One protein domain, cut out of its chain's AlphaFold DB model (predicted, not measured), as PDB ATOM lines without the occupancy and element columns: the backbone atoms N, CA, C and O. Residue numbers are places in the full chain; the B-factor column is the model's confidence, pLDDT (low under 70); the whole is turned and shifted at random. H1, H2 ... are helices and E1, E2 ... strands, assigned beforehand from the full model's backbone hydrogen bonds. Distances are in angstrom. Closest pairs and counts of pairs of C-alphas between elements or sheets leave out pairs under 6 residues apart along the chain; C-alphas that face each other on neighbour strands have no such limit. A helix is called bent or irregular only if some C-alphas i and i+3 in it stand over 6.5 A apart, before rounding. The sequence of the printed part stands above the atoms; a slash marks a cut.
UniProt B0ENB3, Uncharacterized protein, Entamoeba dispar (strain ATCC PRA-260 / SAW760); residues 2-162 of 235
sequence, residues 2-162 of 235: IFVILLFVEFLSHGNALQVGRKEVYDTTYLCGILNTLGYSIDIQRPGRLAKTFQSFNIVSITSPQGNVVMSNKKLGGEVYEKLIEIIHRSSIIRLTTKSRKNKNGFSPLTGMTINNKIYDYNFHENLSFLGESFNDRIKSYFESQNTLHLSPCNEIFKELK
ATOM      1  N   ILE A   2     -37.068  -6.421-105.599       48.00
ATOM      2  CA  ILE A   2     -36.753  -7.796-105.149       48.00
ATOM      3  C   ILE A   2     -35.391  -8.319-105.665       48.00
ATOM      4  O   ILE A   2     -34.692  -9.024-104.946       48.00
ATOM      5  N   PHE A   3     -34.952  -7.904-106.860       34.41
ATOM      6  CA  PHE A   3     -33.695  -8.375-107.467       34.41
ATOM      7  C   PHE A   3     -32.417  -7.889-106.744       34.41
ATOM      8  O   PHE A   3     -31.417  -8.595-106.704       34.41
ATOM      9  N   VAL A   4     -32.458  -6.711-106.105       40.34
ATOM     10  CA  VAL A   4     -31.324  -6.164-105.327       40.34
ATOM     11  C   VAL A   4     -31.184  -6.873-103.977       40.34
ATOM     12  O   VAL A   4     -30.074  -7.049-103.491       40.34
ATOM     13  N   ILE A   5     -32.295  -7.343-103.402       46.53
ATOM     14  CA  ILE A   5     -32.300  -8.079-102.130       46.53
ATOM     15  C   ILE A   5     -31.743  -9.494-102.323       46.53
ATOM     16  O   ILE A   5     -30.956  -9.943-101.496       46.53
ATOM     17  N   LEU A   6     -32.066 -10.170-103.433       38.88
ATOM     18  CA  LEU A   6     -31.477 -11.478-103.751       38.88
ATOM     19  C   LEU A   6     -29.956 -11.388-103.949       38.88
ATOM     20  O   LEU A   6     -29.234 -12.209-103.391       38.88
ATOM     21  N   LEU A   7     -29.462 -10.334-104.612       37.81
ATOM     22  CA  LEU A   7     -28.023 -10.064-104.716       37.81
ATOM     23  C   LEU A   7     -27.381  -9.711-103.365       37.81
ATOM     24  O   LEU A   7     -26.234 -10.078-103.146       37.81
ATOM     25  N   PHE A   8     -28.093  -9.052-102.443       39.94
ATOM     26  CA  PHE A   8     -27.581  -8.735-101.101       39.94
ATOM     27  C   PHE A   8     -27.512  -9.972-100.188       39.94
ATOM     28  O   PHE A   8     -26.559 -10.130 -99.426       39.94
ATOM     29  N   VAL A   9     -28.487 -10.881-100.297       44.59
ATOM     30  CA  VAL A   9     -28.498 -12.165 -99.575       44.59
ATOM     31  C   VAL A   9     -27.462 -13.126-100.162       44.59
ATOM     32  O   VAL A   9     -26.757 -13.792 -99.402       44.59
ATOM     33  N   GLU A  10     -27.267 -13.144-101.485       35.88
ATOM     34  CA  GLU A  10     -26.126 -13.841-102.083       35.88
ATOM     35  C   GLU A  10     -24.794 -13.204-101.673       35.88
ATOM     36  O   GLU A  10     -23.892 -13.947-101.304       35.88
ATOM     37  N   PHE A  11     -24.649 -11.874-101.623       38.19
ATOM     38  CA  PHE A  11     -23.405 -11.230-101.163       38.19
ATOM     39  C   PHE A  11     -23.066 -11.563 -99.703       38.19
ATOM     40  O   PHE A  11     -21.901 -11.798 -99.376       38.19
ATOM     41  N   LEU A  12     -24.076 -11.658 -98.831       41.41
ATOM     42  CA  LEU A  12     -23.907 -12.120 -97.449       41.41
ATOM     43  C   LEU A  12     -23.547 -13.614 -97.378       41.41
ATOM     44  O   LEU A  12     -22.769 -14.021 -96.519       41.41
ATOM     45  N   SER A  13     -24.021 -14.419 -98.331       33.97
ATOM     46  CA  SER A  13     -23.721 -15.858 -98.428       33.97
ATOM     47  C   SER A  13     -22.348 -16.151 -99.065       33.97
ATOM     48  O   SER A  13     -21.714 -17.162 -98.750       33.97
ATOM     49  N   HIS A  14     -21.840 -15.241 -99.902       35.88
ATOM     50  CA  HIS A  14     -20.499 -15.276-100.501       35.88
ATOM     51  C   HIS A  14     -19.405 -14.711 -99.566       35.88
ATOM     52  O   HIS A  14     -18.213 -14.862 -99.842       35.88
ATOM     53  N   GLY A  15     -19.776 -14.152 -98.404       34.69
ATOM     54  CA  GLY A  15     -18.853 -13.696 -97.352       34.69
ATOM     55  C   GLY A  15     -18.068 -14.810 -96.641       34.69
ATOM     56  O   GLY A  15     -17.123 -14.537 -95.897       34.69
ATOM     57  N   ASN A  16     -18.399 -16.075 -96.904       35.47
ATOM     58  CA  ASN A  16     -17.801 -17.220 -96.223       35.47
ATOM     59  C   ASN A  16     -16.324 -17.451 -96.581       35.47
ATOM     60  O   ASN A  16     -15.560 -17.892 -95.728       35.47
ATOM     61  N   ALA A  17     -15.869 -17.110 -97.790       37.38
ATOM     62  CA  ALA A  17     -14.452 -17.273 -98.143       37.38
ATOM     63  C   ALA A  17     -13.554 -16.246 -97.429       37.38
ATOM     64  O   ALA A  17     -12.458 -16.582 -96.976       37.38
ATOM     65  N   LEU A  18     -14.041 -15.007 -97.276       44.06
ATOM     66  CA  LEU A  18     -13.308 -13.932 -96.605       44.06
ATOM     67  C   LEU A  18     -13.271 -14.128 -95.083       44.06
ATOM     68  O   LEU A  18     -12.242 -13.872 -94.465       44.06
ATOM     69  N   GLN A  19     -14.361 -14.613 -94.480       50.22
ATOM     70  CA  GLN A  19     -14.398 -14.918 -93.047       50.22
ATOM     71  C   GLN A  19     -13.580 -16.163 -92.684       50.22
ATOM     72  O   GLN A  19     -12.876 -16.144 -91.676       50.22
ATOM     73  N   VAL A  20     -13.612 -17.221 -93.505       47.47
ATOM     74  CA  VAL A  20     -12.814 -18.436 -93.261       47.47
ATOM     75  C   VAL A  20     -11.316 -18.128 -93.322       47.47
ATOM     76  O   VAL A  20     -10.584 -18.586 -92.449       47.47
ATOM     77  N   GLY A  21     -10.874 -17.294 -94.272       62.12
ATOM     78  CA  GLY A  21      -9.477 -16.854 -94.344       62.12
ATOM     79  C   GLY A  21      -9.034 -16.027 -93.131       62.12
ATOM     80  O   GLY A  21      -7.908 -16.178 -92.667       62.12
ATOM     81  N   ARG A  22      -9.921 -15.191 -92.571       75.00
ATOM     82  CA  ARG A  22      -9.636 -14.430 -91.341       75.00
ATOM     83  C   ARG A  22      -9.524 -15.335 -90.124       75.00
ATOM     84  O   ARG A  22      -8.544 -15.248 -89.393       75.00
ATOM     85  N   LYS A  23     -10.487 -16.243 -89.956       77.62
ATOM     86  CA  LYS A  23     -10.503 -17.183 -88.835       77.62
ATOM     87  C   LYS A  23      -9.281 -18.099 -88.830       77.62
ATOM     88  O   LYS A  23      -8.688 -18.298 -87.783       77.62
ATOM     89  N   GLU A  24      -8.863 -18.598 -89.991       78.81
ATOM     90  CA  GLU A  24      -7.652 -19.419 -90.120       78.81
ATOM     91  C   GLU A  24      -6.392 -18.706 -89.614       78.81
ATOM     92  O   GLU A  24      -5.582 -19.295 -88.894       78.81
ATOM     93  N   VAL A  25      -6.242 -17.421 -89.935       79.50
ATOM     94  CA  VAL A  25      -5.106 -16.632 -89.450       79.50
ATOM     95  C   VAL A  25      -5.230 -16.338 -87.964       79.50
ATOM     96  O   VAL A  25      -4.244 -16.521 -87.264       79.50
ATOM     97  N   TYR A  26      -6.402 -15.948 -87.458       83.38
ATOM     98  CA  TYR A  26      -6.580 -15.686 -86.024       83.38
ATOM     99  C   TYR A  26      -6.321 -16.931 -85.178       83.38
ATOM    100  O   TYR A  26      -5.570 -16.857 -84.206       83.38
ATOM    101  N   ASP A  27      -6.857 -18.081 -85.589       82.94
ATOM    102  CA  ASP A  27      -6.597 -19.361 -84.939       82.94
ATOM    103  C   ASP A  27      -5.094 -19.689 -84.980       82.94
ATOM    104  O   ASP A  27      -4.528 -20.093 -83.966       82.94
ATOM    105  N   THR A  28      -4.410 -19.460 -86.106       86.44
ATOM    106  CA  THR A  28      -2.961 -19.704 -86.197       86.44
ATOM    107  C   THR A  28      -2.149 -18.748 -85.317       86.44
ATOM    108  O   THR A  28      -1.255 -19.188 -84.596       86.44
ATOM    109  N   THR A  29      -2.475 -17.455 -85.312       86.44
ATOM    110  CA  THR A  29      -1.848 -16.449 -84.443       86.44
ATOM    111  C   THR A  29      -2.035 -16.795 -82.973       86.44
ATOM    112  O   THR A  29      -1.097 -16.688 -82.183       86.44
ATOM    113  N   TYR A  30      -3.222 -17.271 -82.605       85.31
ATOM    114  CA  TYR A  30      -3.517 -17.722 -81.253       85.31
ATOM    115  C   TYR A  30      -2.672 -18.940 -80.850       85.31
ATOM    116  O   TYR A  30      -2.080 -18.949 -79.772       85.31
ATOM    117  N   LEU A  31      -2.536 -19.941 -81.729       88.31
ATOM    118  CA  LEU A  31      -1.663 -21.098 -81.489       88.31
ATOM    119  C   LEU A  31      -0.193 -20.698 -81.325       88.31
ATOM    120  O   LEU A  31       0.484 -21.212 -80.434       88.31
ATOM    121  N   CYS A  32       0.291 -19.755 -82.137       88.69
ATOM    122  CA  CYS A  32       1.618 -19.165 -81.959       88.69
ATOM    123  C   CYS A  32       1.751 -18.502 -80.580       88.69
ATOM    124  O   CYS A  32       2.759 -18.688 -79.906       88.69
ATOM    125  N   GLY A  33       0.722 -17.793 -80.117       85.44
ATOM    126  CA  GLY A  33       0.703 -17.205 -78.782       85.44
ATOM    127  C   GLY A  33       0.773 -18.234 -77.651       85.44
ATOM    128  O   GLY A  33       1.510 -18.031 -76.681       85.44
ATOM    129  N   ILE A  34       0.079 -19.372 -77.786       83.69
ATOM    130  CA  ILE A  34       0.191 -20.488 -76.832       83.69
ATOM    131  C   ILE A  34       1.628 -21.008 -76.810       83.69
ATOM    132  O   ILE A  34       2.224 -21.084 -75.740       83.69
ATOM    133  N   LEU A  35       2.209 -21.324 -77.970       88.06
ATOM    134  CA  LEU A  35       3.590 -21.809 -78.057       88.06
ATOM    135  C   LEU A  35       4.580 -20.814 -77.444       88.06
ATOM    136  O   LEU A  35       5.453 -21.208 -76.674       88.06
ATOM    137  N   ASN A  36       4.412 -19.522 -77.712       87.44
ATOM    138  CA  ASN A  36       5.260 -18.489 -77.134       87.44
ATOM    139  C   ASN A  36       5.147 -18.420 -75.601       87.44
ATOM    140  O   ASN A  36       6.158 -18.265 -74.916       87.44
ATOM    141  N   THR A  37       3.941 -18.618 -75.059       81.25
ATOM    142  CA  THR A  37       3.682 -18.719 -73.609       81.25
ATOM    143  C   THR A  37       4.226 -20.018 -73.002       81.25
ATOM    144  O   THR A  37       4.561 -20.074 -71.819       81.25
ATOM    145  N   LEU A  38       4.365 -21.067 -73.813       78.75
ATOM    146  CA  LEU A  38       5.055 -22.303 -73.443       78.75
ATOM    147  C   LEU A  38       6.591 -22.179 -73.525       78.75
ATOM    148  O   LEU A  38       7.292 -23.133 -73.205       78.75
ATOM    149  N   GLY A  39       7.120 -21.017 -73.924       80.75
ATOM    150  CA  GLY A  39       8.557 -20.741 -73.978       80.75
ATOM    151  C   GLY A  39       9.204 -20.927 -75.354       80.75
ATOM    152  O   GLY A  39      10.427 -20.889 -75.455       80.75
ATOM    153  N   TYR A  40       8.423 -21.129 -76.417       88.38
ATOM    154  CA  TYR A  40       8.961 -21.242 -77.773       88.38
ATOM    155  C   TYR A  40       9.286 -19.869 -78.376       88.38
ATOM    156  O   TYR A  40       8.510 -18.915 -78.250       88.38
ATOM    157  N   SER A  41      10.390 -19.797 -79.114       90.88
ATOM    158  CA  SER A  41      10.695 -18.659 -79.987       90.88
ATOM    159  C   SER A  41      10.042 -18.863 -81.349       90.88
ATOM    160  O   SER A  41      10.031 -19.984 -81.867       90.88
ATOM    161  N   ILE A  42       9.516 -17.795 -81.948       92.94
ATOM    162  CA  ILE A  42       8.801 -17.866 -83.229       92.94
ATOM    163  C   ILE A  42       9.344 -16.799 -84.175       92.94
ATOM    164  O   ILE A  42       9.224 -15.605 -83.909       92.94
ATOM    165  N   ASP A  43       9.894 -17.227 -85.306       92.12
ATOM    166  CA  ASP A  43      10.281 -16.340 -86.398       92.12
ATOM    167  C   ASP A  43       9.155 -16.253 -87.417       92.12
ATOM    168  O   ASP A  43       8.711 -17.268 -87.963       92.12
ATOM    169  N   ILE A  44       8.724 -15.033 -87.726       90.88
ATOM    170  CA  ILE A  44       7.676 -14.779 -88.712       90.88
ATOM    171  C   ILE A  44       8.124 -13.774 -89.771       90.88
ATOM    172  O   ILE A  44       8.956 -12.899 -89.534       90.88
ATOM    173  N   GLN A  45       7.550 -13.888 -90.966       88.31
ATOM    174  CA  GLN A  45       7.876 -13.036 -92.104       88.31
ATOM    175  C   GLN A  45       6.616 -12.533 -92.799       88.31
ATOM    176  O   GLN A  45       5.651 -13.274 -93.005       88.31
ATOM    177  N   ARG A  46       6.653 -11.272 -93.235       83.06
ATOM    178  CA  ARG A  46       5.616 -10.678 -94.074       83.06
ATOM    179  C   ARG A  46       5.501 -11.453 -95.402       83.06
ATOM    180  O   ARG A  46       6.499 -11.608 -96.110       83.06
ATOM    181  N   PRO A  47       4.301 -11.897 -95.808       74.94
ATOM    182  CA  PRO A  47       4.082 -12.438 -97.135       74.94
ATOM    183  C   PRO A  47       4.151 -11.250 -98.094       74.94
ATOM    184  O   PRO A  47       3.538 -10.219 -97.841       74.94
ATOM    185  N   GLY A  48       4.936 -11.362 -99.165       63.88
ATOM    186  CA  GLY A  48       5.400 -10.242-100.000       63.88
ATOM    187  C   GLY A  48       4.356  -9.355-100.709       63.88
ATOM    188  O   GLY A  48       4.724  -8.651-101.643       63.88
ATOM    189  N   ARG A  49       3.073  -9.349-100.317       60.44
ATOM    190  CA  ARG A  49       2.062  -8.376-100.757       60.44
ATOM    191  C   ARG A  49       1.351  -7.727 -99.565       60.44
ATOM    192  O   ARG A  49       0.752  -8.409 -98.741       60.44
ATOM    193  N   LEU A  50       1.372  -6.392 -99.534       51.62
ATOM    194  CA  LEU A  50       0.570  -5.558 -98.636       51.62
ATOM    195  C   LEU A  50      -0.919  -5.741 -98.958       51.62
ATOM    196  O   LEU A  50      -1.420  -5.203 -99.947       51.62
ATOM    197  N   ALA A  51      -1.639  -6.488 -98.130       52.19
ATOM    198  CA  ALA A  51      -3.094  -6.465 -98.149       52.19
ATOM    199  C   ALA A  51      -3.583  -5.295 -97.276       52.19
ATOM    200  O   ALA A  51      -3.208  -5.168 -96.113       52.19
ATOM    201  N   LYS A  52      -4.419  -4.418 -97.854       48.72
ATOM    202  CA  LYS A  52      -4.865  -3.154 -97.230       48.72
ATOM    203  C   LYS A  52      -5.703  -3.330 -95.954       48.72
ATOM    204  O   LYS A  52      -5.901  -2.362 -95.234       48.72
ATOM    205  N   THR A  53      -6.203  -4.534 -95.669       52.09
ATOM    206  CA  THR A  53      -7.167  -4.773 -94.580       52.09
ATOM    207  C   THR A  53      -6.828  -5.954 -93.674       52.09
ATOM    208  O   THR A  53      -7.468  -6.115 -92.644       52.09
ATOM    209  N   PHE A  54      -5.836  -6.781 -94.017       57.97
ATOM    210  CA  PHE A  54      -5.550  -8.029 -93.307       57.97
ATOM    211  C   PHE A  54      -4.130  -8.497 -93.615       57.97
ATOM    212  O   PHE A  54      -3.781  -8.594 -94.788       57.97
ATOM    213  N   GLN A  55      -3.315  -8.801 -92.605       66.81
ATOM    214  CA  GLN A  55      -1.936  -9.243 -92.821       66.81
ATOM    215  C   GLN A  55      -1.756 -10.672 -92.311       66.81
ATOM    216  O   GLN A  55      -1.612 -10.888 -91.115       66.81
ATOM    217  N   SER A  56      -1.761 -11.645 -93.225       74.38
ATOM    218  CA  SER A  56      -1.206 -12.968 -92.931       74.38
ATOM    219  C   SER A  56       0.309 -12.856 -92.726       74.38
ATOM    220  O   SER A  56       0.930 -11.903 -93.201       74.38
ATOM    221  N   PHE A  57       0.923 -13.807 -92.024       83.75
ATOM    222  CA  PHE A  57       2.380 -13.924 -91.891       83.75
ATOM    223  C   PHE A  57       2.825 -15.356 -92.147       83.75
ATOM    224  O   PHE A  57       2.098 -16.285 -91.843       83.75
ATOM    225  N   ASN A  58       4.010 -15.557 -92.709       85.94
ATOM    226  CA  ASN A  58       4.599 -16.890 -92.808       85.94
ATOM    227  C   ASN A  58       5.344 -17.214 -91.516       85.94
ATOM    228  O   ASN A  58       5.982 -16.328 -90.947       85.94
ATOM    229  N   ILE A  59       5.313 -18.479 -91.099       88.88
ATOM    230  CA  ILE A  59       6.160 -18.973 -90.012       88.88
ATOM    231  C   ILE A  59       7.478 -19.422 -90.644       88.88
ATOM    232  O   ILE A  59       7.532 -20.397 -91.399       88.88
ATOM    233  N   VAL A  60       8.542 -18.676 -90.365       91.06
ATOM    234  CA  VAL A  60       9.897 -18.980 -90.835       91.06
ATOM    235  C   VAL A  60      10.494 -20.083 -89.983       91.06
ATOM    236  O   VAL A  60      11.052 -21.034 -90.524       91.06
ATOM    237  N   SER A  61      10.363 -19.984 -88.663       93.12
ATOM    238  CA  SER A  61      10.880 -20.991 -87.748       93.12
ATOM    239  C   SER A  61      10.119 -20.992 -86.424       93.12
ATOM    240  O   SER A  61       9.557 -19.977 -86.012       93.12
ATOM    241  N   ILE A  62      10.089 -22.149 -85.768       92.50
ATOM    242  CA  ILE A  62       9.730 -22.270 -84.357       92.50
ATOM    243  C   ILE A  62      10.853 -23.026 -83.677       92.50
ATOM    244  O   ILE A  62      11.181 -24.150 -84.072       92.50
ATOM    245  N   THR A  63      11.397 -22.422 -82.633       89.00
ATOM    246  CA  THR A  63      12.503 -22.970 -81.858       89.00
ATOM    247  C   THR A  63      12.001 -23.314 -80.468       89.00
ATOM    248  O   THR A  63      11.377 -22.497 -79.790       89.00
ATOM    249  N   SER A  64      12.232 -24.560 -80.070       86.75
ATOM    250  CA  SER A  64      11.917 -25.058 -78.734       86.75
ATOM    251  C   SER A  64      12.695 -24.308 -77.654       86.75
ATOM    252  O   SER A  64      13.767 -23.771 -77.939       86.75
ATOM    253  N   PRO A  65      12.213 -24.319 -76.402       78.75
ATOM    254  CA  PRO A  65      12.958 -23.761 -75.275       78.75
ATOM    255  C   PRO A  65      14.381 -24.331 -75.127       78.75
ATOM    256  O   PRO A  65      15.266 -23.666 -74.604       78.75
ATOM    257  N   GLN A  66      14.618 -25.555 -75.611       80.25
ATOM    258  CA  GLN A  66      15.928 -26.214 -75.622       80.25
ATOM    259  C   GLN A  66      16.834 -25.766 -76.787       80.25
ATOM    260  O   GLN A  66      17.931 -26.294 -76.941       80.25
ATOM    261  N   GLY A  67      16.384 -24.844 -77.641       79.00
ATOM    262  CA  GLY A  67      17.148 -24.321 -78.779       79.00
ATOM    263  C   GLY A  67      17.015 -25.120 -80.081       79.00
ATOM    264  O   GLY A  67      17.583 -24.725 -81.096       79.00
ATOM    265  N   ASN A  68      16.244 -26.212 -80.104       82.00
ATOM    266  CA  ASN A  68      16.047 -27.013 -81.318       82.00
ATOM    267  C   ASN A  68      14.942 -26.431 -82.202       82.00
ATOM    268  O   ASN A  68      13.844 -26.159 -81.709       82.00
ATOM    269  N   VAL A  69      15.188 -26.326 -83.508       89.19
ATOM    270  CA  VAL A  69      14.168 -25.940 -84.493       89.19
ATOM    271  C   VAL A  69      13.174 -27.092 -84.675       89.19
ATOM    272  O   VAL A  69      13.540 -28.169 -85.139       89.19
ATOM    273  N   VAL A  70      11.908 -26.869 -84.317       88.19
ATOM    274  CA  VAL A  70      10.823 -27.872 -84.392       88.19
ATOM    275  C   VAL A  70       9.914 -27.685 -85.611       88.19
ATOM    276  O   VAL A  70       9.153 -28.584 -85.973       88.19
ATOM    277  N   MET A  71       9.993 -26.523 -86.258       89.75
ATOM    278  CA  MET A  71       9.299 -26.206 -87.504       89.75
ATOM    279  C   MET A  71      10.110 -25.167 -88.280       89.75
ATOM    280  O   MET A  71      10.643 -24.245 -87.669       89.75
ATOM    281  N   SER A  72      10.180 -25.278 -89.610       88.69
ATOM    282  CA  SER A  72      10.829 -24.276 -90.465       88.69
ATOM    283  C   SER A  72      10.158 -24.125 -91.835       88.69
ATOM    284  O   SER A  72       9.619 -25.084 -92.389       88.69
ATOM    285  N   ASN A  73      10.204 -22.903 -92.377       77.50
ATOM    286  CA  ASN A  73       9.788 -22.498 -93.722       77.50
ATOM    287  C   ASN A  73       8.385 -22.968 -94.125       77.50
ATOM    288  O   ASN A  73       8.190 -23.618 -95.156       77.50
ATOM    289  N   LYS A  74       7.381 -22.609 -93.321       74.81
ATOM    290  CA  LYS A  74       5.991 -23.009 -93.536       74.81
ATOM    291  C   LYS A  74       5.104 -21.801 -93.858       74.81
ATOM    292  O   LYS A  74       4.983 -20.848 -93.088       74.81
ATOM    293  N   LYS A  75       4.444 -21.857 -95.019       76.25
ATOM    294  CA  LYS A  75       3.348 -20.937 -95.368       76.25
ATOM    295  C   LYS A  75       2.101 -21.330 -94.591       76.25
ATOM    296  O   LYS A  75       1.846 -22.522 -94.465       76.25
ATOM    297  N   LEU A  76       1.320 -20.353 -94.129       73.94
ATOM    298  CA  LEU A  76       0.055 -20.633 -93.443       73.94
ATOM    299  C   LEU A  76      -0.862 -21.517 -94.293       73.94
ATOM    300  O   LEU A  76      -0.984 -21.324 -95.505       73.94
ATOM    301  N   GLY A  77      -1.481 -22.482 -93.623       75.12
ATOM    302  CA  GLY A  77      -2.367 -23.483 -94.198       75.12
ATOM    303  C   GLY A  77      -2.734 -24.543 -93.159       75.12
ATOM    304  O   GLY A  77      -2.174 -24.565 -92.057       75.12
ATOM    305  N   GLY A  78      -3.623 -25.469 -93.530       79.81
ATOM    306  CA  GLY A  78      -4.098 -26.530 -92.638       79.81
ATOM    307  C   GLY A  78      -2.984 -27.385 -92.027       79.81
ATOM    308  O   GLY A  78      -3.007 -27.648 -90.829       79.81
ATOM    309  N   GLU A  79      -1.959 -27.742 -92.807       84.25
ATOM    310  CA  GLU A  79      -0.817 -28.534 -92.315       84.25
ATOM    311  C   GLU A  79      -0.026 -27.827 -91.209       84.25
ATOM    312  O   GLU A  79       0.467 -28.463 -90.279       84.25
ATOM    313  N   VAL A  80       0.124 -26.504 -91.315       86.25
ATOM    314  CA  VAL A  80       0.844 -25.710 -90.314       86.25
ATOM    315  C   VAL A  80       0.057 -25.694 -89.028       86.25
ATOM    316  O   VAL A  80       0.597 -26.006 -87.974       86.25
ATOM    317  N   TYR A  81      -1.228 -25.391 -89.134       86.69
ATOM    318  CA  TYR A  81      -2.142 -25.381 -88.012       86.69
ATOM    319  C   TYR A  81      -2.160 -26.730 -87.267       86.69
ATOM    320  O   TYR A  81      -1.995 -26.764 -86.048       86.69
ATOM    321  N   GLU A  82      -2.249 -27.848 -87.990       87.88
ATOM    322  CA  GLU A  82      -2.166 -29.191 -87.402       87.88
ATOM    323  C   GLU A  82      -0.826 -29.435 -86.711       87.88
ATOM    324  O   GLU A  82      -0.787 -29.964 -85.598       87.88
ATOM    325  N   LYS A  83       0.275 -28.996 -87.329       89.94
ATOM    326  CA  LYS A  83       1.605 -29.157 -86.746       89.94
ATOM    327  C   LYS A  83       1.794 -28.318 -85.480       89.94
ATOM    328  O   LYS A  83       2.424 -28.789 -84.539       89.94
ATOM    329  N   LEU A  84       1.239 -27.108 -85.421       91.69
ATOM    330  CA  LEU A  84       1.254 -26.276 -84.213       91.69
ATOM    331  C   LEU A  84       0.487 -26.951 -83.071       91.69
ATOM    332  O   LEU A  84       0.993 -27.020 -81.952       91.69
ATOM    333  N   ILE A  85      -0.695 -27.507 -83.357       89.44
ATOM    334  CA  ILE A  85      -1.480 -28.276 -82.380       89.44
ATOM    335  C   ILE A  85      -0.695 -29.493 -81.887       89.44
ATOM    336  O   ILE A  85      -0.635 -29.731 -80.681       89.44
ATOM    337  N   GLU A  86      -0.069 -30.240 -82.799       89.19
ATOM    338  CA  GLU A  86       0.765 -31.397 -82.466       89.19
ATOM    339  C   GLU A  86       1.892 -31.011 -81.493       89.19
ATOM    340  O   GLU A  86       2.098 -31.701 -80.494       89.19
ATOM    341  N   ILE A  87       2.588 -29.895 -81.747       86.31
ATOM    342  CA  ILE A  87       3.650 -29.391 -80.865       86.31
ATOM    343  C   ILE A  87       3.071 -29.033 -79.489       86.31
ATOM    344  O   ILE A  87       3.591 -29.498 -78.476       86.31
ATOM    345  N   ILE A  88       1.962 -28.287 -79.428       84.69
ATOM    346  CA  ILE A  88       1.316 -27.910 -78.158       84.69
ATOM    347  C   ILE A  88       0.929 -29.153 -77.350       84.69
ATOM    348  O   ILE A  88       1.195 -29.213 -76.150       84.69
ATOM    349  N   HIS A  89       0.326 -30.164 -77.984       83.62
ATOM    350  CA  HIS A  89      -0.124 -31.374 -77.287       83.62
ATOM    351  C   HIS A  89       1.039 -32.214 -76.760       83.62
ATOM    352  O   HIS A  89       0.927 -32.800 -75.683       83.62
ATOM    353  N   ARG A  90       2.148 -32.284 -77.501       77.69
ATOM    354  CA  ARG A  90       3.352 -33.011 -77.071       77.69
ATOM    355  C   ARG A  90       4.094 -32.301 -75.948       77.69
ATOM    356  O   ARG A  90       4.709 -32.965 -75.124       77.69
ATOM    357  N   SER A  91       4.041 -30.975 -75.925       70.94
ATOM    358  CA  SER A  91       4.834 -30.155 -75.007       70.94
ATOM    359  C   SER A  91       4.056 -29.623 -73.811       70.94
ATOM    360  O   SER A  91       4.623 -28.896 -73.004       70.94
ATOM    361  N   SER A  92       2.767 -29.945 -73.684       73.25
ATOM    362  CA  SER A  92       1.951 -29.436 -72.587       73.25
ATOM    363  C   SER A  92       0.766 -30.338 -72.240       73.25
ATOM    364  O   SER A  92       0.355 -31.224 -72.995       73.25
ATOM    365  N   ILE A  93       0.172 -30.046 -71.084       69.94
ATOM    366  CA  ILE A  93      -1.108 -30.598 -70.616       69.94
ATOM    367  C   ILE A  93      -2.324 -30.036 -71.372       69.94
ATOM    368  O   ILE A  93      -3.456 -30.441 -71.108       69.94
ATOM    369  N   ILE A  94      -2.111 -29.090 -72.289       77.88
ATOM    370  CA  ILE A  94      -3.172 -28.458 -73.064       77.88
ATOM    371  C   ILE A  94      -3.635 -29.437 -74.141       77.88
ATOM    372  O   ILE A  94      -2.838 -30.068 -74.847       77.88
ATOM    373  N   ARG A  95      -4.950 -29.561 -74.283       82.25
ATOM    374  CA  ARG A  95      -5.595 -30.338 -75.338       82.25
ATOM    375  C   ARG A  95      -6.578 -29.443 -76.072       82.25
ATOM    376  O   ARG A  95      -7.558 -28.965 -75.510       82.25
ATOM    377  N   LEU A  96      -6.273 -29.224 -77.339       83.12
ATOM    378  CA  LEU A  96      -7.048 -28.429 -78.284       83.12
ATOM    379  C   LEU A  96      -7.912 -29.360 -79.127       83.12
ATOM    380  O   LEU A  96      -7.425 -30.373 -79.628       83.12
ATOM    381  N   THR A  97      -9.179 -29.005 -79.289       83.06
ATOM    382  CA  THR A  97     -10.129 -29.709 -80.154       83.06
ATOM    383  C   THR A  97     -10.420 -28.863 -81.382       83.06
ATOM    384  O   THR A  97     -10.374 -27.633 -81.319       83.06
ATOM    385  N   THR A  98     -10.708 -29.519 -82.501       85.69
ATOM    386  CA  THR A  98     -11.013 -28.873 -83.779       85.69
ATOM    387  C   THR A  98     -12.302 -29.444 -84.357       85.69
ATOM    388  O   THR A  98     -12.774 -30.508 -83.944       85.69
ATOM    389  N   LYS A  99     -12.899 -28.760 -85.340       81.31
ATOM    390  CA  LYS A  99     -14.038 -29.331 -86.072       81.31
ATOM    391  C   LYS A  99     -13.620 -30.610 -86.811       81.31
ATOM    392  O   LYS A  99     -12.513 -30.744 -87.318       81.31
ATOM    393  N   SER A 100     -14.546 -31.549 -86.971       76.19
ATOM    394  CA  SER A 100     -14.278 -32.737 -87.797       76.19
ATOM    395  C   SER A 100     -14.122 -32.388 -89.289       76.19
ATOM    396  O   SER A 100     -13.369 -33.037 -90.013       76.19
ATOM    397  N   ARG A 101     -14.806 -31.334 -89.760       78.56
ATOM    398  CA  ARG A 101     -14.770 -30.910 -91.167       78.56
ATOM    399  C   ARG A 101     -13.680 -29.868 -91.411       78.56
ATOM    400  O   ARG A 101     -13.728 -28.783 -90.836       78.56
ATOM    401  N   LYS A 102     -12.766 -30.195 -92.324       80.50
ATOM    402  CA  LYS A 102     -11.726 -29.299 -92.844       80.50
ATOM    403  C   LYS A 102     -12.258 -28.459 -94.011       80.50
ATOM    404  O   LYS A 102     -13.133 -28.905 -94.755       80.50
ATOM    405  N   ASN A 103     -11.731 -27.249 -94.178       75.50
ATOM    406  CA  ASN A 103     -11.957 -26.435 -95.372       75.50
ATOM    407  C   ASN A 103     -11.138 -26.971 -96.570       75.50
ATOM    408  O   ASN A 103     -10.396 -27.946 -96.449       75.50
ATOM    409  N   LYS A 104     -11.246 -26.319 -97.739       73.38
ATOM    410  CA  LYS A 104     -10.511 -26.711 -98.961       73.38
ATOM    411  C   LYS A 104      -8.979 -26.698 -98.804       73.38
ATOM    412  O   LYS A 104      -8.307 -27.399 -99.547       73.38
ATOM    413  N   ASN A 105      -8.449 -25.947 -97.837       69.94
ATOM    414  CA  ASN A 105      -7.016 -25.845 -97.539       69.94
ATOM    415  C   ASN A 105      -6.570 -26.818 -96.431       69.94
ATOM    416  O   ASN A 105      -5.454 -26.710 -95.927       69.94
ATOM    417  N   GLY A 106      -7.449 -27.730 -96.001       78.56
ATOM    418  CA  GLY A 106      -7.175 -28.666 -94.913       78.56
ATOM    419  C   GLY A 106      -7.276 -28.056 -93.510       78.56
ATOM    420  O   GLY A 106      -7.046 -28.762 -92.537       78.56
ATOM    421  N   PHE A 107      -7.638 -26.778 -93.370       81.25
ATOM    422  CA  PHE A 107      -7.760 -26.130 -92.067       81.25
ATOM    423  C   PHE A 107      -9.070 -26.522 -91.379       81.25
ATOM    424  O   PHE A 107     -10.150 -26.449 -91.975       81.25
ATOM    425  N   SER A 108      -8.972 -26.908 -90.109       83.44
ATOM    426  CA  SER A 108     -10.121 -27.146 -89.247       83.44
ATOM    427  C   SER A 108     -10.128 -26.146 -88.090       83.44
ATOM    428  O   SER A 108      -9.161 -26.131 -87.345       83.44
ATOM    429  N   PRO A 109     -11.188 -25.344 -87.896       80.75
ATOM    430  CA  PRO A 109     -11.224 -24.350 -86.826       80.75
ATOM    431  C   PRO A 109     -11.116 -24.956 -85.424       80.75
ATOM    432  O   PRO A 109     -11.707 -26.012 -85.164       80.75
ATOM    433  N   LEU A 110     -10.469 -24.232 -84.501       81.50
ATOM    434  CA  LEU A 110     -10.424 -24.587 -83.079       81.50
ATOM    435  C   LEU A 110     -11.834 -24.531 -82.484       81.50
ATOM    436  O   LEU A 110     -12.556 -23.555 -82.695       81.50
ATOM    437  N   THR A 111     -12.220 -25.569 -81.737       78.31
ATOM    438  CA  THR A 111     -13.532 -25.702 -81.074       78.31
ATOM    439  C   THR A 111     -13.507 -25.674 -79.567       78.31
ATOM    440  O   THR A 111     -14.524 -25.381 -78.950       78.31
ATOM    441  N   GLY A 112     -12.359 -25.941 -78.969       73.88
ATOM    442  CA  GLY A 112     -12.245 -25.964 -77.524       73.88
ATOM    443  C   GLY A 112     -10.807 -26.144 -77.089       73.88
ATOM    444  O   GLY A 112      -9.992 -26.712 -77.819       73.88
ATOM    445  N   MET A 113     -10.536 -25.720 -75.864       75.75
ATOM    446  CA  MET A 113      -9.304 -25.997 -75.148       75.75
ATOM    447  C   MET A 113      -9.654 -26.617 -73.800       75.75
ATOM    448  O   MET A 113     -10.539 -26.145 -73.084       75.75
ATOM    449  N   THR A 114      -8.942 -27.680 -73.457       69.12
ATOM    450  CA  THR A 114      -9.003 -28.306 -72.142       69.12
ATOM    451  C   THR A 114      -7.612 -28.324 -71.526       69.12
ATOM    452  O   THR A 114      -6.608 -28.485 -72.226       69.12
ATOM    453  N   ILE A 115      -7.556 -28.119 -70.216       67.00
ATOM    454  CA  ILE A 115      -6.324 -28.089 -69.426       67.00
ATOM    455  C   ILE A 115      -6.564 -28.998 -68.228       67.00
ATOM    456  O   ILE A 115      -7.560 -28.826 -67.524       67.00
ATOM    457  N   ASN A 116      -5.705 -29.999 -68.014       65.44
ATOM    458  CA  ASN A 116      -5.910 -31.017 -66.971       65.44
ATOM    459  C   ASN A 116      -7.320 -31.640 -67.013       65.44
ATOM    460  O   ASN A 116      -7.979 -31.790 -65.986       65.44
ATOM    461  N   ASN A 117      -7.801 -31.959 -68.220       63.09
ATOM    462  CA  ASN A 117      -9.130 -32.528 -68.482       63.09
ATOM    463  C   ASN A 117     -10.322 -31.658 -68.034       63.09
ATOM    464  O   ASN A 117     -11.453 -32.139 -68.006       63.09
ATOM    465  N   LYS A 118     -10.100 -30.375 -67.725       58.56
ATOM    466  CA  LYS A 118     -11.165 -29.398 -67.479       58.56
ATOM    467  C   LYS A 118     -11.383 -28.546 -68.722       58.56
ATOM    468  O   LYS A 118     -10.422 -28.054 -69.314       58.56
ATOM    469  N   ILE A 119     -12.645 -28.386 -69.114       63.81
ATOM    470  CA  ILE A 119     -13.050 -27.487 -70.201       63.81
ATOM    471  C   ILE A 119     -12.866 -26.057 -69.713       63.81
ATOM    472  O   ILE A 119     -13.399 -25.700 -68.664       63.81
ATOM    473  N   TYR A 120     -12.083 -25.271 -70.450       59.81
ATOM    474  CA  TYR A 120     -11.660 -23.960 -69.965       59.81
ATOM    475  C   TYR A 120     -12.575 -22.805 -70.389       59.81
ATOM    476  O   TYR A 120     -12.408 -21.711 -69.868       59.81
ATOM    477  N   ASP A 121     -13.552 -23.013 -71.282       56.12
ATOM    478  CA  ASP A 121     -14.517 -21.965 -71.649       56.12
ATOM    479  C   ASP A 121     -15.684 -22.504 -72.506       56.12
ATOM    480  O   ASP A 121     -15.454 -23.295 -73.425       56.12
ATOM    481  N   TYR A 122     -16.915 -22.040 -72.258       51.38
ATOM    482  CA  TYR A 122     -18.087 -22.287 -73.118       51.38
ATOM    483  C   TYR A 122     -18.165 -21.310 -74.310       51.38
ATOM    484  O   TYR A 122     -18.734 -21.661 -75.342       51.38
ATOM    485  N   ASN A 123     -17.526 -20.135 -74.216       59.84
ATOM    486  CA  ASN A 123     -17.423 -19.110 -75.269       59.84
ATOM    487  C   ASN A 123     -16.049 -19.104 -75.956       59.84
ATOM    488  O   ASN A 123     -15.647 -18.120 -76.582       59.84
ATOM    489  N   PHE A 124     -15.339 -20.232 -75.880       65.19
ATOM    490  CA  PHE A 124     -13.979 -20.397 -76.383       65.19
ATOM    491  C   PHE A 124     -13.786 -19.836 -77.799       65.19
ATOM    492  O   PHE A 124     -12.806 -19.160 -78.082       65.19
ATOM    493  N   HIS A 125     -14.747 -20.074 -78.692       63.62
ATOM    494  CA  HIS A 125     -14.698 -19.602 -80.073       63.62
ATOM    495  C   HIS A 125     -14.693 -18.076 -80.234       63.62
ATOM    496  O   HIS A 125     -14.035 -17.568 -81.145       63.62
ATOM    497  N   GLU A 126     -15.452 -17.360 -79.407       63.09
ATOM    498  CA  GLU A 126     -15.576 -15.901 -79.470       63.09
ATOM    499  C   GLU A 126     -14.340 -15.247 -78.856       63.09
ATOM    500  O   GLU A 126     -13.698 -14.412 -79.495       63.09
ATOM    501  N   ASN A 127     -13.927 -15.734 -77.683       61.03
ATOM    502  CA  ASN A 127     -12.725 -15.267 -76.996       61.03
ATOM    503  C   ASN A 127     -11.457 -15.519 -77.821       61.03
ATOM    504  O   ASN A 127     -10.570 -14.671 -77.881       61.03
ATOM    505  N   LEU A 128     -11.391 -16.649 -78.528       68.00
ATOM    506  CA  LEU A 128     -10.277 -16.969 -79.413       68.00
ATOM    507  C   LEU A 128     -10.221 -16.059 -80.639       68.00
ATOM    508  O   LEU A 128      -9.138 -15.628 -81.029       68.00
ATOM    509  N   SER A 129     -11.381 -15.740 -81.219       67.00
ATOM    510  CA  SER A 129     -11.455 -14.836 -82.369       67.00
ATOM    511  C   SER A 129     -10.994 -13.429 -81.980       67.00
ATOM    512  O   SER A 129     -10.162 -12.855 -82.675       67.00
ATOM    513  N   PHE A 130     -11.451 -12.921 -80.828       69.69
ATOM    514  CA  PHE A 130     -11.046 -11.614 -80.303       69.69
ATOM    515  C   PHE A 130      -9.543 -11.541 -79.982       69.69
ATOM    516  O   PHE A 130      -8.854 -10.614 -80.410       69.69
ATOM    517  N   LEU A 131      -9.009 -12.530 -79.258       72.19
ATOM    518  CA  LEU A 131      -7.590 -12.560 -78.892       72.19
ATOM    519  C   LEU A 131      -6.693 -12.733 -80.124       72.19
ATOM    520  O   LEU A 131      -5.705 -12.017 -80.274       72.19
ATOM    521  N   GLY A 132      -7.052 -13.645 -81.030       75.25
ATOM    522  CA  GLY A 132      -6.328 -13.858 -82.280       75.25
ATOM    523  C   GLY A 132      -6.296 -12.609 -83.166       75.25
ATOM    524  O   GLY A 132      -5.255 -12.312 -83.751       75.25
ATOM    525  N   GLU A 133      -7.392 -11.847 -83.222       76.81
ATOM    526  CA  GLU A 133      -7.464 -10.561 -83.925       76.81
ATOM    527  C   GLU A 133      -6.562  -9.502 -83.277       76.81
ATOM    528  O   GLU A 133      -5.694  -8.950 -83.955       76.81
ATOM    529  N   SER A 134      -6.672  -9.303 -81.959       77.31
ATOM    530  CA  SER A 134      -5.848  -8.353 -81.192       77.31
ATOM    531  C   SER A 134      -4.343  -8.603 -81.371       77.31
ATOM    532  O   SER A 134      -3.567  -7.679 -81.636       77.31
ATOM    533  N   PHE A 135      -3.905  -9.863 -81.294       80.50
ATOM    534  CA  PHE A 135      -2.496 -10.208 -81.503       80.50
ATOM    535  C   PHE A 135      -2.055 -10.002 -82.948       80.50
ATOM    536  O   PHE A 135      -0.936  -9.546 -83.188       80.50
ATOM    537  N   ASN A 136      -2.921 -10.310 -83.912       84.12
ATOM    538  CA  ASN A 136      -2.614 -10.108 -85.320       84.12
ATOM    539  C   ASN A 136      -2.431  -8.618 -85.649       84.12
ATOM    540  O   ASN A 136      -1.511  -8.266 -86.388       84.12
ATOM    541  N   ASP A 137      -3.243  -7.742 -85.058       81.06
ATOM    542  CA  ASP A 137      -3.109  -6.291 -85.205       81.06
ATOM    543  C   ASP A 137      -1.819  -5.757 -84.573       81.06
ATOM    544  O   ASP A 137      -1.131  -4.933 -85.181       81.06
ATOM    545  N   ARG A 138      -1.417  -6.281 -83.407       81.69
ATOM    546  CA  ARG A 138      -0.106  -5.962 -82.813       81.69
ATOM    547  C   ARG A 138       1.040  -6.416 -83.714       81.69
ATOM    548  O   ARG A 138       1.944  -5.640 -83.991       81.69
ATOM    549  N   ILE A 139       1.007  -7.644 -84.232       81.94
ATOM    550  CA  ILE A 139       2.033  -8.154 -85.160       81.94
ATOM    551  C   ILE A 139       2.106  -7.297 -86.434       81.94
ATOM    552  O   ILE A 139       3.198  -6.991 -86.922       81.94
ATOM    553  N   LYS A 140       0.956  -6.864 -86.959       82.88
ATOM    554  CA  LYS A 140       0.871  -5.975 -88.120       82.88
ATOM    555  C   LYS A 140       1.638  -4.671 -87.895       82.88
ATOM    556  O   LYS A 140       2.412  -4.306 -88.780       82.88
ATOM    557  N   SER A 141       1.503  -4.017 -86.734       81.00
ATOM    558  CA  SER A 141       2.232  -2.767 -86.456       81.00
ATOM    559  C   SER A 141       3.751  -2.958 -86.450       81.00
ATOM    560  O   SER A 141       4.481  -2.097 -86.932       81.00
ATOM    561  N   TYR A 142       4.259  -4.107 -85.991       82.06
ATOM    562  CA  TYR A 142       5.699  -4.392 -86.074       82.06
ATOM    563  C   TYR A 142       6.173  -4.533 -87.518       82.06
ATOM    564  O   TYR A 142       7.227  -4.010 -87.889       82.06
ATOM    565  N   PHE A 143       5.370  -5.176 -88.364       81.56
ATOM    566  CA  PHE A 143       5.731  -5.321 -89.764       81.56
ATOM    567  C   PHE A 143       5.724  -3.994 -90.537       81.56
ATOM    568  O   PHE A 143       6.355  -3.899 -91.588       81.56
ATOM    569  N   GLU A 144       5.044  -2.943 -90.077       75.12
ATOM    570  CA  GLU A 144       5.114  -1.622 -90.729       75.12
ATOM    571  C   GLU A 144       6.559  -1.111 -90.844       75.12
ATOM    572  O   GLU A 144       6.899  -0.481 -91.842       75.12
ATOM    573  N   SER A 145       7.423  -1.484 -89.894       71.56
ATOM    574  CA  SER A 145       8.838  -1.094 -89.865       71.56
ATOM    575  C   SER A 145       9.818  -2.190 -90.308       71.56
ATOM    576  O   SER A 145      10.944  -1.878 -90.691       71.56
ATOM    577  N   GLN A 146       9.420  -3.469 -90.279       80.50
ATOM    578  CA  GLN A 146      10.306  -4.615 -90.529       80.50
ATOM    579  C   GLN A 146       9.626  -5.679 -91.404       80.50
ATOM    580  O   GLN A 146       8.415  -5.847 -91.372       80.50
ATOM    581  N   ASN A 147      10.385  -6.443 -92.195       84.06
ATOM    582  CA  ASN A 147       9.812  -7.529 -93.015       84.06
ATOM    583  C   ASN A 147       9.812  -8.893 -92.311       84.06
ATOM    584  O   ASN A 147       9.084  -9.801 -92.715       84.06
ATOM    585  N   THR A 148      10.616  -9.028 -91.264       86.88
ATOM    586  CA  THR A 148      10.776 -10.224 -90.436       86.88
ATOM    587  C   THR A 148      10.681  -9.811 -88.980       86.88
ATOM    588  O   THR A 148      11.184  -8.749 -88.626       86.88
ATOM    589  N   LEU A 149      10.069 -10.646 -88.149       89.75
ATOM    590  CA  LEU A 149       9.945 -10.416 -86.716       89.75
ATOM    591  C   LEU A 149      10.342 -11.689 -85.971       89.75
ATOM    592  O   LEU A 149       9.802 -12.761 -86.246       89.75
ATOM    593  N   HIS A 150      11.270 -11.547 -85.027       91.50
ATOM    594  CA  HIS A 150      11.610 -12.589 -84.067       91.50
ATOM    595  C   HIS A 150      10.814 -12.362 -82.782       91.50
ATOM    596  O   HIS A 150      10.978 -11.345 -82.105       91.50
ATOM    597  N   LEU A 151       9.951 -13.309 -82.442       89.75
ATOM    598  CA  LEU A 151       9.191 -13.316 -81.201       89.75
ATOM    599  C   LEU A 151       9.945 -14.187 -80.201       89.75
ATOM    600  O   LEU A 151       9.831 -15.415 -80.222       89.75
ATOM    601  N   SER A 152      10.723 -13.534 -79.334       87.19
ATOM    602  CA  SER A 152      11.387 -14.194 -78.210       87.19
ATOM    603  C   SER A 152      10.369 -14.911 -77.314       87.19
ATOM    604  O   SER A 152       9.200 -14.508 -77.283       87.19
ATOM    605  N   PRO A 153      10.770 -15.954 -76.569       84.44
ATOM    606  CA  PRO A 153       9.885 -16.642 -75.640       84.44
ATOM    607  C   PRO A 153       9.181 -15.661 -74.701       84.44
ATOM    608  O   PRO A 153       9.796 -14.712 -74.213       84.44
ATOM    609  N   CYS A 154       7.901 -15.913 -74.424       78.31
ATOM    610  CA  CYS A 154       7.123 -15.156 -73.442       78.31
ATOM    611  C   CYS A 154       6.966 -13.659 -73.774       78.31
ATOM    612  O   CYS A 154       6.840 -12.835 -72.859       78.31
ATOM    613  N   ASN A 155       6.961 -13.330 -75.069       83.69
ATOM    614  CA  ASN A 155       6.872 -11.986 -75.621       83.69
ATOM    615  C   ASN A 155       5.659 -11.219 -75.074       83.69
ATOM    616  O   ASN A 155       4.560 -11.763 -74.935       83.69
ATOM    617  N   GLU A 156       5.838  -9.920 -74.832       79.19
ATOM    618  CA  GLU A 156       4.792  -9.042 -74.303       79.19
ATOM    619  C   GLU A 156       3.543  -8.969 -75.190       79.19
ATOM    620  O   GLU A 156       2.441  -8.770 -74.674       79.19
ATOM    621  N   ILE A 157       3.676  -9.201 -76.503       79.38
ATOM    622  CA  ILE A 157       2.538  -9.270 -77.432       79.38
ATOM    623  C   ILE A 157       1.500 -10.294 -76.955       79.38
ATOM    624  O   ILE A 157       0.305 -10.013 -77.045       79.38
ATOM    625  N   PHE A 158       1.945 -11.420 -76.387       77.19
ATOM    626  CA  PHE A 158       1.099 -12.535 -75.950       77.19
ATOM    627  C   PHE A 158       0.905 -12.613 -74.434       77.19
ATOM    628  O   PHE A 158       0.369 -13.602 -73.937       77.19
ATOM    629  N   LYS A 159       1.301 -11.588 -73.671       71.06
ATOM    630  CA  LYS A 159       1.231 -11.625 -72.200       71.06
ATOM    631  C   LYS A 159      -0.162 -11.942 -71.655       71.06
ATOM    632  O   LYS A 159      -0.277 -12.574 -70.615       71.06
ATOM    633  N   GLU A 160      -1.208 -11.541 -72.373       66.94
ATOM    634  CA  GLU A 160      -2.606 -11.776 -71.997       66.94
ATOM    635  C   GLU A 160      -2.958 -13.272 -71.990       66.94
ATOM    636  O   GLU A 160      -3.785 -13.701 -71.187       66.94
ATOM    637  N   LEU A 161      -2.275 -14.093 -72.799       70.25
ATOM    638  CA  LEU A 161      -2.449 -15.549 -72.804       70.25
ATOM    639  C   LEU A 161      -1.848 -16.236 -71.576       70.25
ATOM    640  O   LEU A 161      -2.280 -17.341 -71.253       70.25
ATOM    641  N   LYS A 162      -0.929 -15.587 -70.843       62.81
ATOM    642  CA  LYS A 162      -0.324 -16.137 -69.613       62.81
ATOM    643  C   LYS A 162      -1.368 -16.450 -68.534       62.81
ATOM    644  O   LYS A 162      -1.150 -17.334 -67.718       62.81
TER     645      LYS A 162
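Overview. This is residues 2 to 162 of the 235 residues of an uncharacterized protein of Entamoeba dispar (strain ATCC PRA-260 / SAW760) (UniProt B0ENB3). One long helix, H2, runs through the middle of a compact body, and a four-stranded sheet, H3, the hairpin E4 and E5, and H4 are set round it; residues 2 to 16, of which 2 to 13 belong to H1, stick out beyond this body as an arm. H4 crosses H2 nearly at a right angle and reaches from E5 to the edge strand E6, while H3 runs beside H2 and short H5 packs on H2 and H4. The printed part has 161 residues, with five named helices and six named strands in the order H1 H2 E1 E2 E3 H3 E4 E5 H4 E6 H5, a mixed class of helices and strands. The larger sheet has the order E3, E2, E1, E6 and the smaller one E4, E5, both antiparallel throughout. The whole is compact, with a radius of gyration of the C-alphas of 16.7 A, and spans 63 by 41 by 26 A, the arm making the length.

Arrangement. H1, residues 2 to 13, and H2, residues 16 to 37, meet only through their link. H2 is the hub, touching three helices. E1, residues 41 to 45, E2, residues 58 to 63, and E3, residues 69 to 74, form a meander, each strand the antiparallel neighbour of the one before. E1 and E2 are a hairpin, with N 43 and O 61 2.9 A apart; so are E2 and E3, with N 73 and O 60 2.8 A apart. H2 only grazes this sheet, with its residues 28 to 36. H3, residues 78 to 91, touches H2 at a shallow tilt of 25 degrees, the same way, the closest C-alphas being those of Thr 28 and Tyr 81, 6.0 A apart. E4, residues 94 to 98, and E5, residues 110 to 115, are a hairpin, with N 97 and O 112 2.8 A apart; the closest C-alphas of H3 and E4, those of His 89 and Arg 95, are 5.9 A apart. H4, residues 124 to 145, touches H2 with its residues 128 to 136 alone, about perpendicular at 82 degrees; the C-alphas of Tyr 26 and Gly 132, the closest, are 4.2 A apart. The closest C-alphas of E5 and H4, those of Gly 112 and Phe 124, are 5.9 A apart. E6, residues 148 to 151, is an edge strand, antiparallel to E1, with N 44 and O 149 2.9 A apart. H5, residues 156 to 162, touches H4 at a shallow tilt of 14 degrees, opposite ways, with the closest C-alphas, of Phe 135 and Ile 157, 6.5 A apart. H5 is irregular, C-alphas 157 and 160 being 7.9 A apart. In H1, H2 and H3 every O i to N i+4 pair is within hydrogen-bond range, in H4 17 of 18, and in H5 0 of 3, beside 3 of 4 O i to N i+3 pairs.

Along the chain. H1 begins at C-alpha 2, (-36.753, -7.796, -105.149), and is 16.7 A long. H2 measures 31.2 A and ends at C-alpha 37, (3.682, -18.719, -73.609). H3 measures 20.1 A and H4 32.8 A. H5 ends at C-alpha 162, (-0.324, -16.137, -69.613).

Size, cuts and confidence. The C-alphas of Ile 2 and Gln 66, the two farthest apart, are 63.1 A apart. Without the stretch that stands free, the body spans 42 by 39 by 25 A. The printed part has no cut; the links E1 to E2 and E4 to E5 are long. The mean pLDDT of the printed part is 73.6, and residues 2 to 21, 48 to 55 and 114 to 130 are among those under 70.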